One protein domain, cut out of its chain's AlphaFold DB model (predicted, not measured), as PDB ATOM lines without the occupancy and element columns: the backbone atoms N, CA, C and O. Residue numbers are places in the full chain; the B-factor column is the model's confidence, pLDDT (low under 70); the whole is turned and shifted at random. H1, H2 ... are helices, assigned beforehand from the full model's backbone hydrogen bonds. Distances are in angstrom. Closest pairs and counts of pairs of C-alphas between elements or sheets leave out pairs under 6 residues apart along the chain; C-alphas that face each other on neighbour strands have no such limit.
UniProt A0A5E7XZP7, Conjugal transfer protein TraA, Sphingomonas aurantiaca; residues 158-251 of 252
ATOM      1  N   GLN A 158     161.759 208.330 260.982       95.38
ATOM      2  CA  GLN A 158     163.161 208.308 260.585       95.38
ATOM      3  C   GLN A 158     163.731 206.884 260.609       95.38
ATOM      4  O   GLN A 158     164.378 206.477 259.649       95.38
ATOM      5  N   GLU A 159     163.447 206.090 261.643       93.12
ATOM      6  CA  GLU A 159     163.865 204.684 261.712       93.12
ATOM      7  C   GLU A 159     163.253 203.846 260.586       93.12
ATOM      8  O   GLU A 159     163.949 203.044 259.958       93.12
ATOM      9  N   ARG A 160     161.969 204.062 260.267       93.56
ATOM     10  CA  ARG A 160     161.319 203.416 259.116       93.56
ATOM     11  C   ARG A 160     161.970 203.821 257.801       93.56
ATOM     12  O   ARG A 160     162.167 202.963 256.945       93.56
ATOM     13  N   GLN A 161     162.307 205.099 257.634       94.31
ATOM     14  CA  GLN A 161     163.005 205.574 256.443       94.31
ATOM     15  C   GLN A 161     164.390 204.929 256.324       94.31
ATOM     16  O   GLN A 161     164.695 204.360 255.281       94.31
ATOM     17  N   GLN A 162     165.180 204.910 257.400       93.12
ATOM     18  CA  GLN A 162     166.475 204.224 257.426       93.12
ATOM     19  C   GLN A 162     166.328 202.717 257.161       93.12
ATOM     20  O   GLN A 162     167.175 202.112 256.513       93.12
ATOM     21  N   GLY A 163     165.257 202.077 257.639       95.19
ATOM     22  CA  GLY A 163     164.908 200.697 257.281       95.19
ATOM     23  C   GLY A 163     164.713 200.515 255.775       95.19
ATOM     24  O   GLY A 163     165.364 199.665 255.173       95.19
ATOM     25  N   ARG A 164     163.889 201.369 255.157       95.81
ATOM     26  CA  ARG A 164     163.628 201.350 253.707       95.81
ATOM     27  C   ARG A 164     164.880 201.627 252.878       95.81
ATOM     28  O   ARG A 164     165.074 200.993 251.848       95.81
ATOM     29  N   GLU A 165     165.734 202.553 253.307       95.25
ATOM     30  CA  GLU A 165     167.003 202.845 252.627       95.25
ATOM     31  C   GLU A 165     167.919 201.613 252.622       95.25
ATOM     32  O   GLU A 165     168.473 201.259 251.581       95.25
ATOM     33  N   ARG A 166     168.022 200.900 253.750       96.31
ATOM     34  CA  ARG A 166     168.807 199.656 253.848       96.31
ATOM     35  C   ARG A 166     168.246 198.542 252.967       96.31
ATOM     36  O   ARG A 166     169.009 197.832 252.313       96.31
ATOM     37  N   GLU A 167     166.925 198.416 252.904       96.50
ATOM     38  CA  GLU A 167     166.254 197.470 252.011       96.50
ATOM     39  C   GLU A 167     166.557 197.772 250.534       96.50
ATOM     40  O   GLU A 167     166.966 196.873 249.798       96.50
ATOM     41  N   GLN A 168     166.499 199.044 250.128       96.81
ATOM     42  CA  GLN A 168     166.860 199.477 248.773       96.81
ATOM     43  C   GLN A 168     168.339 199.236 248.439       96.81
ATOM     44  O   GLN A 168     168.677 198.914 247.300       96.81
ATOM     45  N   VAL A 169     169.254 199.400 249.402       96.62
ATOM     46  CA  VAL A 169     170.675 199.045 249.223       96.62
ATOM     47  C   VAL A 169     170.815 197.550 248.937       96.62
ATOM     48  O   VAL A 169     171.476 197.168 247.970       96.62
ATOM     49  N   ALA A 170     170.154 196.710 249.736       95.19
ATOM     50  CA  ALA A 170     170.176 195.265 249.554       95.19
ATOM     51  C   ALA A 170     169.570 194.838 248.204       95.19
ATOM     52  O   ALA A 170     170.109 193.963 247.528       95.19
ATOM     53  N   GLU A 171     168.476 195.468 247.767       97.44
ATOM     54  CA  GLU A 171     167.870 195.224 246.451       97.44
ATOM     55  C   GLU A 171     168.763 195.646 245.283       97.44
ATOM     56  O   GLU A 171     168.904 194.893 244.313       97.44
ATOM     57  N   ARG A 172     169.413 196.811 245.370       97.50
ATOM     58  CA  ARG A 172     170.369 197.261 244.347       97.50
ATOM     59  C   ARG A 172     171.551 196.302 244.237       97.50
ATOM     60  O   ARG A 172     171.927 195.934 243.123       97.50
ATOM     61  N   PHE A 173     172.087 195.842 245.368       96.50
ATOM     62  CA  PHE A 173     173.138 194.825 245.385       96.50
ATOM     63  C   PHE A 173     172.662 193.509 244.752       96.50
ATOM     64  O   PHE A 173     173.312 193.017 243.829       96.50
ATOM     65  N   ARG A 174     171.489 192.988 245.158       95.88
ATOM     66  CA  ARG A 174     170.887 191.782 244.551       95.88
ATOM     67  C   ARG A 174     170.720 191.922 243.043       95.88
ATOM     68  O   ARG A 174     171.042 190.999 242.307       95.88
ATOM     69  N   THR A 175     170.273 193.081 242.572       96.00
ATOM     70  CA  THR A 175     170.085 193.344 241.139       96.00
ATOM     71  C   THR A 175     171.397 193.218 240.362       96.00
ATOM     72  O   THR A 175     171.423 192.610 239.294       96.00
ATOM     73  N   ILE A 176     172.494 193.770 240.887       93.62
ATOM     74  CA  ILE A 176     173.829 193.641 240.279       93.62
ATOM     75  C   ILE A 176     174.299 192.186 240.317       93.62
ATOM     76  O   ILE A 176     174.793 191.690 239.306       93.62
ATOM     77  N   ALA A 177     174.116 191.504 241.449       93.69
ATOM     78  CA  ALA A 177     174.514 190.113 241.615       93.69
ATOM     79  C   ALA A 177     173.801 189.181 240.625       93.69
ATOM     80  O   ALA A 177     174.470 188.438 239.911       93.69
ATOM     81  N   VAL A 178     172.477 189.318 240.479       95.31
ATOM     82  CA  VAL A 178     171.667 188.568 239.503       95.31
ATOM     83  C   VAL A 178     172.093 188.883 238.069       95.31
ATOM     84  O   VAL A 178     172.231 187.979 237.246       95.31
ATOM     85  N   ARG A 179     172.348 190.156 237.736       94.88
ATOM     86  CA  ARG A 179     172.847 190.526 236.400       94.88
ATOM     87  C   ARG A 179     174.224 189.930 236.113       94.88
ATOM     88  O   ARG A 179     174.483 189.566 234.970       94.88
ATOM     89  N   ARG A 180     175.084 189.800 237.130       93.69
ATOM     90  CA  ARG A 180     176.377 189.120 236.998       93.69
ATOM     91  C   ARG A 180     176.210 187.614 236.820       93.69
ATOM     92  O   ARG A 180     176.799 187.066 235.900       93.69
ATOM     93  N   GLU A 181     175.391 186.972 237.647       92.38
ATOM     94  CA  GLU A 181     175.129 185.526 237.606       92.38
ATOM     95  C   GLU A 181     174.528 185.089 236.262       92.38
ATOM     96  O   GLU A 181     174.911 184.067 235.703       92.38
ATOM     97  N   THR A 182     173.640 185.910 235.697       93.00
ATOM     98  CA  THR A 182     172.986 185.645 234.404       93.00
ATOM     99  C   THR A 182     173.804 186.083 233.187       93.00
ATOM    100  O   THR A 182     173.360 185.887 232.057       93.00
ATOM    101  N   GLY A 183     174.983 186.690 233.379       89.88
ATOM    102  CA  GLY A 183     175.811 187.191 232.278       89.88
ATOM    103  C   GLY A 183     175.145 188.306 231.463       89.88
ATOM    104  O   GLY A 183     175.372 188.414 230.259       89.88
ATOM    105  N   ALA A 184     174.309 189.132 232.098       90.56
ATOM    106  CA  ALA A 184     173.604 190.218 231.428       90.56
ATOM    107  C   ALA A 184     174.580 191.203 230.751       90.56
ATOM    108  O   ALA A 184     175.708 191.409 231.213       90.56
ATOM    109  N   GLN A 185     174.130 191.866 229.677       87.50
ATOM    110  CA  GLN A 185     174.932 192.858 228.953       87.50
ATOM    111  C   GLN A 185     175.539 193.878 229.928       87.50
ATOM    112  O   GLN A 185     174.821 194.492 230.723       87.50
ATOM    113  N   GLY A 186     176.860 194.052 229.877       86.56
ATOM    114  CA  GLY A 186     177.579 194.940 230.793       86.56
ATOM    115  C   GLY A 186     178.230 194.272 232.004       86.56
ATOM    116  O   GLY A 186     178.970 194.949 232.710       86.56
ATOM    117  N   TYR A 187     177.972 192.982 232.251       91.69
ATOM    118  CA  TYR A 187     178.398 192.270 233.469       91.69
ATOM    119  C   TYR A 187     179.371 191.108 233.204       91.69
ATOM    120  O   TYR A 187     179.829 190.474 234.146       91.69
ATOM    121  N   GLY A 188     179.711 190.824 231.944       88.00
ATOM    122  CA  GLY A 188     180.716 189.814 231.599       88.00
ATOM    123  C   GLY A 188     182.156 190.312 231.775       88.00
ATOM    124  O   GLY A 188     182.429 191.509 231.672       88.00
ATOM    125  N   ASP A 189     183.102 189.386 231.945       86.19
ATOM    126  CA  ASP A 189     184.522 189.681 232.223       86.19
ATOM    127  C   ASP A 189     185.241 190.465 231.113       86.19
ATOM    128  O   ASP A 189     186.293 191.070 231.341       86.19
ATOM    129  N   HIS A 190     184.684 190.460 229.902       83.50
ATOM    130  CA  HIS A 190     185.209 191.177 228.740       83.50
ATOM    131  C   HIS A 190     184.581 192.563 228.536       83.50
ATOM    132  O   HIS A 190     185.057 193.317 227.693       83.50
ATOM    133  N   HIS A 191     183.538 192.918 229.293       86.25
ATOM    134  CA  HIS A 191     182.839 194.190 229.122       86.25
ATOM    135  C   HIS A 191     183.519 195.321 229.907       86.25
ATOM    136  O   HIS A 191     183.895 195.139 231.069       86.25
ATOM    137  N   SER A 192     183.634 196.507 229.295       83.94
ATOM    138  CA  SER A 192     184.232 197.705 229.910       83.94
ATOM    139  C   SER A 192     183.538 198.081 231.222       83.94
ATOM    140  O   SER A 192     184.207 198.206 232.239       83.94
ATOM    141  N   ASP A 193     182.202 198.146 231.233       87.50
ATOM    142  CA  ASP A 193     181.402 198.488 232.421       87.50
ATOM    143  C   ASP A 193     181.671 197.581 233.635       87.50
ATOM    144  O   ASP A 193     181.763 198.059 234.771       87.50
ATOM    145  N   TRP A 194     181.806 196.265 233.424       92.31
ATOM    146  CA  TRP A 194     182.128 195.360 234.524       92.31
ATOM    147  C   TRP A 194     183.571 195.545 234.974       92.31
ATOM    148  O   TRP A 194     183.813 195.700 236.164       92.31
ATOM    149  N   ARG A 195     184.531 195.623 234.044       89.44
ATOM    150  CA  ARG A 195     185.948 195.862 234.378       89.44
ATOM    151  C   ARG A 195     186.181 197.178 235.120       89.44
ATOM    152  O   ARG A 195     187.043 197.224 235.992       89.44
ATOM    153  N   ALA A 196     185.405 198.208 234.800       88.25
ATOM    154  CA  ALA A 196     185.447 199.512 235.450       88.25
ATOM    155  C   ALA A 196     184.776 199.511 236.839       88.25
ATOM    156  O   ALA A 196     184.990 200.423 237.633       88.25
ATOM    157  N   THR A 197     183.978 198.491 237.172       89.81
ATOM    158  CA  THR A 197     183.373 198.371 238.505       89.81
ATOM    159  C   THR A 197     184.471 198.182 239.570       89.81
ATOM    160  O   THR A 197     185.365 197.347 239.365       89.81
ATOM    161  N   PRO A 198     184.413 198.903 240.717       90.38
ATOM    162  CA  PRO A 198     185.396 198.780 241.791       90.38
ATOM    163  C   PRO A 198     185.664 197.323 242.164       90.38
ATOM    164  O   PRO A 198     184.730 196.534 242.326       90.38
ATOM    165  N   GLU A 199     186.941 196.961 242.300       89.12
ATOM    166  CA  GLU A 199     187.356 195.577 242.553       89.12
ATOM    167  C   GLU A 199     186.686 194.989 243.796       89.12
ATOM    168  O   GLU A 199     186.198 193.863 243.756       89.12
ATOM    169  N   THR A 200     186.573 195.781 244.858       89.75
ATOM    170  CA  THR A 200     185.892 195.411 246.103       89.75
ATOM    171  C   THR A 200     184.429 195.024 245.882       89.75
ATOM    172  O   THR A 200     183.964 194.036 246.446       89.75
ATOM    173  N   LEU A 201     183.701 195.744 245.020       91.06
ATOM    174  CA  LEU A 201     182.321 195.395 244.674       91.06
ATOM    175  C   LEU A 201     182.259 194.134 243.808       91.06
ATOM    176  O   LEU A 201     181.375 193.305 244.016       91.06
ATOM    177  N   ARG A 202     183.189 193.965 242.860       92.69
ATOM    178  CA  ARG A 202     183.254 192.749 242.035       92.69
ATOM    179  C   ARG A 202     183.502 191.511 242.892       92.69
ATOM    180  O   ARG A 202     182.743 190.556 242.788       92.69
ATOM    181  N   GLN A 203     184.492 191.569 243.784       89.94
ATOM    182  CA  GLN A 203     184.804 190.495 244.729       89.94
ATOM    183  C   GLN A 203     183.612 190.182 245.642       89.94
ATOM    184  O   GLN A 203     183.290 189.014 245.831       89.94
ATOM    185  N   ALA A 204     182.920 191.201 246.165       86.94
ATOM    186  CA  ALA A 204     181.733 191.001 246.997       86.94
ATOM    187  C   ALA A 204     180.587 190.318 246.231       86.94
ATOM    188  O   ALA A 204     179.932 189.430 246.772       86.94
ATOM    189  N   VAL A 205     180.353 190.705 244.975       92.81
ATOM    190  CA  VAL A 205     179.335 190.087 244.110       92.81
ATOM    191  C   VAL A 205     179.704 188.647 243.746       92.81
ATOM    192  O   VAL A 205     178.840 187.776 243.788       92.81
ATOM    193  N   ASP A 206     180.970 188.379 243.432       89.94
ATOM    194  CA  ASP A 206     181.438 187.034 243.078       89.94
ATOM    195  C   ASP A 206     181.425 186.089 244.282       89.94
ATOM    196  O   ASP A 206     180.948 184.960 244.172       89.94
ATOM    197  N   ALA A 207     181.848 186.573 245.454       87.44
ATOM    198  CA  ALA A 207     181.732 185.840 246.710       87.44
ATOM    199  C   ALA A 207     180.265 185.558 247.068       87.44
ATOM    200  O   ALA A 207     179.940 184.450 247.484       87.44
ATOM    201  N   TYR A 208     179.370 186.532 246.864       92.38
ATOM    202  CA  TYR A 208     177.935 186.347 247.070       92.38
ATOM    203  C   TYR A 208     177.361 185.295 246.113       92.38
ATOM    204  O   TYR A 208     176.694 184.371 246.563       92.38
ATOM    205  N   ASN A 209     177.641 185.386 244.810       92.88
ATOM    206  CA  ASN A 209     177.111 184.457 243.808       92.88
ATOM    207  C   ASN A 209     177.650 183.028 243.970       92.88
ATOM    208  O   ASN A 209     176.901 182.082 243.724       92.88
ATOM    209  N   GLY A 210     178.904 182.879 244.410       86.75
ATOM    210  CA  GLY A 210     179.542 181.588 244.678       86.75
ATOM    211  C   GLY A 210     179.148 180.930 246.005       86.75
ATOM    212  O   GLY A 210     179.511 179.777 246.231       86.75
ATOM    213  N   ALA A 211     178.427 181.634 246.881       86.81
ATOM    214  CA  ALA A 211     177.954 181.092 248.149       86.81
ATOM    215  C   ALA A 211     176.663 180.268 247.989       86.81
ATOM    216  O   ALA A 211     175.908 180.424 247.024       86.81
ATOM    217  N   ASP A 212     176.381 179.405 248.964       90.94
ATOM    218  CA  ASP A 212     175.102 178.702 249.050       90.94
ATOM    219  C   ASP A 212     173.946 179.670 249.385       90.94
ATOM    220  O   ASP A 212     174.155 180.797 249.846       90.94
ATOM    221  N   GLN A 213     172.704 179.229 249.162       89.56
ATOM    222  CA  GLN A 213     171.524 180.082 249.331       89.56
ATOM    223  C   GLN A 213     171.369 180.616 250.763       89.56
ATOM    224  O   GLN A 213     171.004 181.776 250.937       89.56
ATOM    225  N   HIS A 214     171.692 179.815 251.784       88.75
ATOM    226  CA  HIS A 214     171.583 180.248 253.176       88.75
ATOM    227  C   HIS A 214     172.573 181.381 253.474       88.75
ATOM    228  O   HIS A 214     172.209 182.385 254.086       88.75
ATOM    229  N   THR A 215     173.801 181.273 252.966       86.88
ATOM    230  CA  THR A 215     174.812 182.331 253.089       86.88
ATOM    231  C   THR A 215     174.411 183.608 252.335       86.88
ATOM    232  O   THR A 215     174.605 184.712 252.856       86.88
ATOM    233  N   LYS A 216     173.806 183.488 251.143       87.88
ATOM    234  CA  LYS A 216     173.243 184.632 250.397       87.88
ATOM    235  C   LYS A 216     172.162 185.351 251.216       87.88
ATOM    236  O   LYS A 216     172.213 186.574 251.361       87.88
ATOM    237  N   ASP A 217     171.232 184.599 251.800       87.50
ATOM    238  CA  ASP A 217     170.136 185.149 252.604       87.50
ATOM    239  C   ASP A 217     170.660 185.861 253.863       87.50
ATOM    240  O   ASP A 217     170.260 186.996 254.136       87.50
ATOM    241  N   LEU A 218     171.632 185.262 254.566       91.75
ATOM    242  CA  LEU A 218     172.293 185.878 255.724       91.75
ATOM    243  C   LEU A 218     173.002 187.188 255.363       91.75
ATOM    244  O   LEU A 218     172.944 188.156 256.122       91.75
ATOM    245  N   TYR A 219     173.666 187.250 254.205       88.81
ATOM    246  CA  TYR A 219     174.323 188.473 253.746       88.81
ATOM    247  C   TYR A 219     173.308 189.605 253.528       88.81
ATOM    248  O   TYR A 219     173.517 190.729 253.992       88.81
ATOM    249  N   ILE A 220     172.181 189.314 252.871       92.88
ATOM    250  CA  ILE A 220     171.107 190.287 252.632       92.88
ATOM    251  C   ILE A 220     170.447 190.727 253.938       92.88
ATOM    252  O   ILE A 220     170.262 191.928 254.156       92.88
ATOM    253  N   GLU A 221     170.155 189.787 254.834       92.62
ATOM    254  CA  GLU A 221     169.617 190.079 256.161       92.62
ATOM    255  C   GLU A 221     170.563 190.993 256.951       92.62
ATOM    256  O   GLU A 221     170.124 191.955 257.584       92.62
ATOM    257  N   ARG A 222     171.878 190.758 256.856       92.56
ATOM    258  CA  ARG A 222     172.896 191.592 257.497       92.56
ATOM    259  C   ARG A 222     172.919 193.013 256.942       92.56
ATOM    260  O   ARG A 222     172.953 193.959 257.723       92.56
ATOM    261  N   VAL A 223     172.842 193.183 255.620       90.06
ATOM    262  CA  VAL A 223     172.730 194.509 254.979       90.06
ATOM    263  C   VAL A 223     171.463 195.238 255.446       90.06
ATOM    264  O   VAL A 223     171.503 196.437 255.704       90.06
ATOM    265  N   GLN A 224     170.345 194.531 255.616       93.00
ATOM    266  CA  GLN A 224     169.089 195.130 256.080       93.00
ATOM    267  C   GLN A 224     169.106 195.480 257.576       93.00
ATOM    268  O   GLN A 224     168.573 196.517 257.981       93.00
ATOM    269  N   ARG A 225     169.728 194.645 258.417       91.31
ATOM    270  CA  ARG A 225     169.748 194.826 259.876       91.31
ATOM    271  C   ARG A 225     170.856 195.744 260.372       91.31
ATOM    272  O   ARG A 225     170.588 196.560 261.250       91.31
ATOM    273  N   GLU A 226     172.061 195.660 259.818       93.19
ATOM    274  CA  GLU A 226     173.241 196.379 260.310       93.19
ATOM    275  C   GLU A 226     173.478 197.679 259.513       93.19
ATOM    276  O   GLU A 226     173.886 197.629 258.350       93.19
ATOM    277  N   PRO A 227     173.300 198.877 260.113       93.38
ATOM    278  CA  PRO A 227     173.464 200.145 259.394       93.38
ATOM    279  C   PRO A 227     174.870 200.357 258.823       93.38
ATOM    280  O   PRO A 227     175.030 200.992 257.785       93.38
ATOM    281  N   GLN A 228     175.899 199.837 259.497       92.12
ATOM    282  CA  GLN A 228     177.285 199.944 259.039       92.12
ATOM    283  C   GLN A 228     177.517 199.122 257.766       92.12
ATOM    284  O   GLN A 228     178.117 199.626 256.819       92.12
ATOM    285  N   MET A 229     176.969 197.905 257.718       91.00
ATOM    286  CA  MET A 229     177.036 197.038 256.543       91.00
ATOM    287  C   MET A 229     176.300 197.666 255.355       91.00
ATOM    288  O   MET A 229     176.850 197.745 254.259       91.00
ATOM    289  N   ALA A 230     175.096 198.199 255.583       91.00
ATOM    290  CA  ALA A 230     174.355 198.917 254.551       91.00
ATOM    291  C   ALA A 230     175.140 200.100 253.979       91.00
ATOM    292  O   ALA A 230     175.225 200.243 252.766       91.00
ATOM    293  N   ARG A 231     175.756 200.926 254.836       93.75
ATOM    294  CA  ARG A 231     176.579 202.061 254.384       93.75
ATOM    295  C   ARG A 231     177.784 201.606 253.569       93.75
ATOM    296  O   ARG A 231     178.079 202.233 252.557       93.75
ATOM    297  N   ALA A 232     178.456 200.531 253.983       90.75
ATOM    298  CA  ALA A 232     179.591 199.979 253.251       90.75
ATOM    299  C   ALA A 232     179.175 199.501 251.851       90.75
ATOM    300  O   ALA A 232     179.798 199.880 250.862       90.75
ATOM    301  N   VAL A 233     178.080 198.740 251.746       89.75
ATOM    302  CA  VAL A 233     177.559 198.270 250.451       89.75
ATOM    303  C   VAL A 233     177.061 199.433 249.589       89.75
ATOM    304  O   VAL A 233     177.364 199.487 248.401       89.75
ATOM    305  N   ASP A 234     176.347 200.397 250.167       95.31
ATOM    306  CA  ASP A 234     175.856 201.583 249.456       95.31
ATOM    307  C   ASP A 234     177.001 202.453 248.922       95.31
ATOM    308  O   ASP A 234     176.903 202.995 247.823       95.31
ATOM    309  N   GLN A 235     178.116 202.547 249.655       92.94
ATOM    310  CA  GLN A 235     179.319 203.229 249.183       92.94
ATOM    311  C   GLN A 235     179.891 202.547 247.937       92.94
ATOM    312  O   GLN A 235     180.120 203.215 246.934       92.94
ATOM    313  N   LEU A 236     180.032 201.219 247.957       92.19
ATOM    314  CA  LEU A 236     180.498 200.455 246.797       92.19
ATOM    315  C   LEU A 236     179.585 200.642 245.575       92.19
ATOM    316  O   LEU A 236     180.062 200.780 244.445       92.19
ATOM    317  N   LEU A 237     178.267 200.664 245.796       93.44
ATOM    318  CA  LEU A 237     177.275 200.906 244.749       93.44
ATOM    319  C   LEU A 237     177.394 202.320 244.161       93.44
ATOM    320  O   LEU A 237     177.367 202.466 242.937       93.44
ATOM    321  N   ARG A 238     177.566 203.343 245.010       94.62
ATOM    322  CA  ARG A 238     177.782 204.734 244.581       94.62
ATOM    323  C   ARG A 238     179.091 204.906 243.819       94.62
ATOM    324  O   ARG A 238     179.092 205.539 242.768       94.62
ATOM    325  N   ASP A 239     180.176 204.308 244.298       91.75
ATOM    326  CA  ASP A 239     181.484 204.378 243.641       91.75
ATOM    327  C   ASP A 239     181.416 203.776 242.231       91.75
ATOM    328  O   ASP A 239     181.904 204.369 241.269       91.75
ATOM    329  N   ARG A 240     180.725 202.638 242.072       92.75
ATOM    330  CA  ARG A 240     180.454 202.058 240.752       92.75
ATOM    331  C   ARG A 240     179.669 203.011 239.856       92.75
ATOM    332  O   ARG A 240     180.006 203.158 238.685       92.75
ATOM    333  N   GLU A 241     178.605 203.616 240.374       92.56
ATOM    334  CA  GLU A 241     177.777 204.538 239.597       92.56
ATOM    335  C   GLU A 241     178.583 205.749 239.109       92.56
ATOM    336  O   GLU A 241     178.514 206.090 237.929       92.56
ATOM    337  N   LEU A 242     179.423 206.322 239.974       91.19
ATOM    338  CA  LEU A 242     180.330 207.417 239.627       91.19
ATOM    339  C   LEU A 242     181.321 207.026 238.524       91.19
ATOM    340  O   LEU A 242     181.512 207.786 237.571       91.19
ATOM    341  N   VAL A 243     181.928 205.837 238.611       88.94
ATOM    342  CA  VAL A 243     182.865 205.359 237.581       88.94
ATOM    343  C   VAL A 243     182.158 205.172 236.236       88.94
ATOM    344  O   VAL A 243     182.648 205.653 235.215       88.94
ATOM    345  N   LEU A 244     180.973 204.557 236.224       87.69
ATOM    346  CA  LEU A 244     180.207 204.345 234.992       87.69
ATOM    347  C   LEU A 244     179.704 205.653 234.366       87.69
ATOM    348  O   LEU A 244     179.621 205.757 233.142       87.69
ATOM    349  N   GLN A 245     179.368 206.658 235.178       87.25
ATOM    350  CA  GLN A 245     179.008 207.987 234.679       87.25
ATOM    351  C   GLN A 245     180.208 208.684 234.023       87.25
ATOM    352  O   GLN A 245     180.059 209.282 232.955       87.25
ATOM    353  N   ARG A 246     181.400 208.572 234.622       81.38
ATOM    354  CA  ARG A 246     182.634 209.160 234.086       81.38
ATOM    355  C   ARG A 246     183.036 208.544 232.745       81.38
ATOM    356  O   ARG A 246     183.366 209.288 231.826       81.38
ATOM    357  N   ASP A 247     182.965 207.222 232.613       70.19
ATOM    358  CA  ASP A 247     183.332 206.518 231.373       70.19
ATOM    359  C   ASP A 247     182.394 206.881 230.203       70.19
ATOM    360  O   ASP A 247     182.836 207.118 229.077       70.19
ATOM    361  N   ARG A 248     181.092 207.047 230.481       68.44
ATOM    362  CA  ARG A 248     180.106 207.505 229.483       68.44
ATOM    363  C   ARG A 248     180.271 208.978 229.100       68.44
ATOM    364  O   ARG A 248     179.938 209.350 227.979       68.44
ATOM    365  N   GLY A 249     180.769 209.812 230.014       60.41
ATOM    366  CA  GLY A 249     181.036 211.234 229.773       60.41
ATOM    367  C   GLY A 249     182.294 211.511 228.942       60.41
ATOM    368  O   GLY A 249     182.367 212.554 228.302       60.41
ATOM    369  N   LEU A 250     183.253 210.579 228.917       54.94
ATOM    370  CA  LEU A 250     184.509 210.677 228.158       54.94
ATOM    371  C   LEU A 250     184.414 210.135 226.718       54.94
ATOM    372  O   LEU A 250     185.379 210.234 225.970       54.94
ATOM    373  N   SER A 251     183.265 209.580 226.321       51.31
ATOM    374  CA  SER A 251     183.029 209.018 224.978       51.31
ATOM    375  C   SER A 251     182.390 210.010 223.985       51.31
ATOM    376  O   SER A 251     181.650 209.588 223.096       51.31
TER     377      SER A 251
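What this domain is: This is residues 158 to 251 of the 252 residues of the protein "Conjugal transfer protein TraA" of Sphingomonas aurantiaca (UniProt A0A5E7XZP7). The long helix H1 runs across one side of a triangle made by H3, H4 and H5, and the small helix H2 packs on H5 near the far end of that long helix. H4 and H5 meet in a corner, and H3 bridges between H4 and H5. The printed part has 94 residues with five named helices, H1 to H5 in order along the chain, and no named strand: the class is all helix, with mostly crossed packing, in which touching helices stand at wide angles. It is compact, with a radius of gyration of the C-alphas of 13.8 A, and spans 42 by 31 by 18 A.

How they stand to each other: H1, residues 158 to 181, touches H3, residues 199 to 210, with residues 173 to 181 alone; the closest C-alphas, of Ala 177 and Val 205, are 5.4 A apart, and the helices stand about perpendicular at 77 degrees. H1 touches H4, residues 213 to 225, with residues 163 to 170 alone, at a shallow tilt of 31 degrees, opposite ways; their closest C-alphas, of Arg 166 and Gln 224, are 5.1 A apart. H1 also touches the hub, H5, residues 227 to 249, which touches four other helices. The closest C-alphas of H1 and H5, of Arg 166 and Ala 230, are 5.6 A apart, at a steep tilt of 55 degrees, the same way. H2, residues 192 to 196, touches residues 240 to 244 of H5 alone, closest at the C-alphas of Asp 193 and Leu 244, 6.5 A apart. H2 is apart from H4 and from H1, and only just apart from H3, with the closest C-alphas at 8.0 A. H3 touches H4 at a steep tilt of 47 degrees, opposite ways, closest at the C-alphas of Tyr 208 and Lys 216, 6.0 A apart. H3 touches H5 with residues 200 to 201 alone; the closest C-alphas, of Leu 201 and Leu 236, are 5.8 A apart. H4 and H5 touch only at the corner, about perpendicular at 84 degrees, with the C-alphas of Val 223 and Ala 230 closest at 4.7 A. In all five helices every O i to N i+4 pair is within hydrogen-bond range.

Where its parts are: H1 begins at C-alpha 158 (163.161, 208.308, 260.585) and is 34.5 A long. H2 is residues 192 to 196. H3, residues 199 to 210, is 16.2 A long, and H4, residues 213 to 225, is 18.2 A long. H5 is 32.5 A long and ends at C-alpha 249 (181.036, 211.234, 229.773).

The domain as a whole: The C-alphas farthest apart, of Gln 158 and His 190, are 42.4 A apart. The printed part has no cut and no long link. Mean pLDDT of the printed part is 89.8, and residues 248 to 251 are under 70.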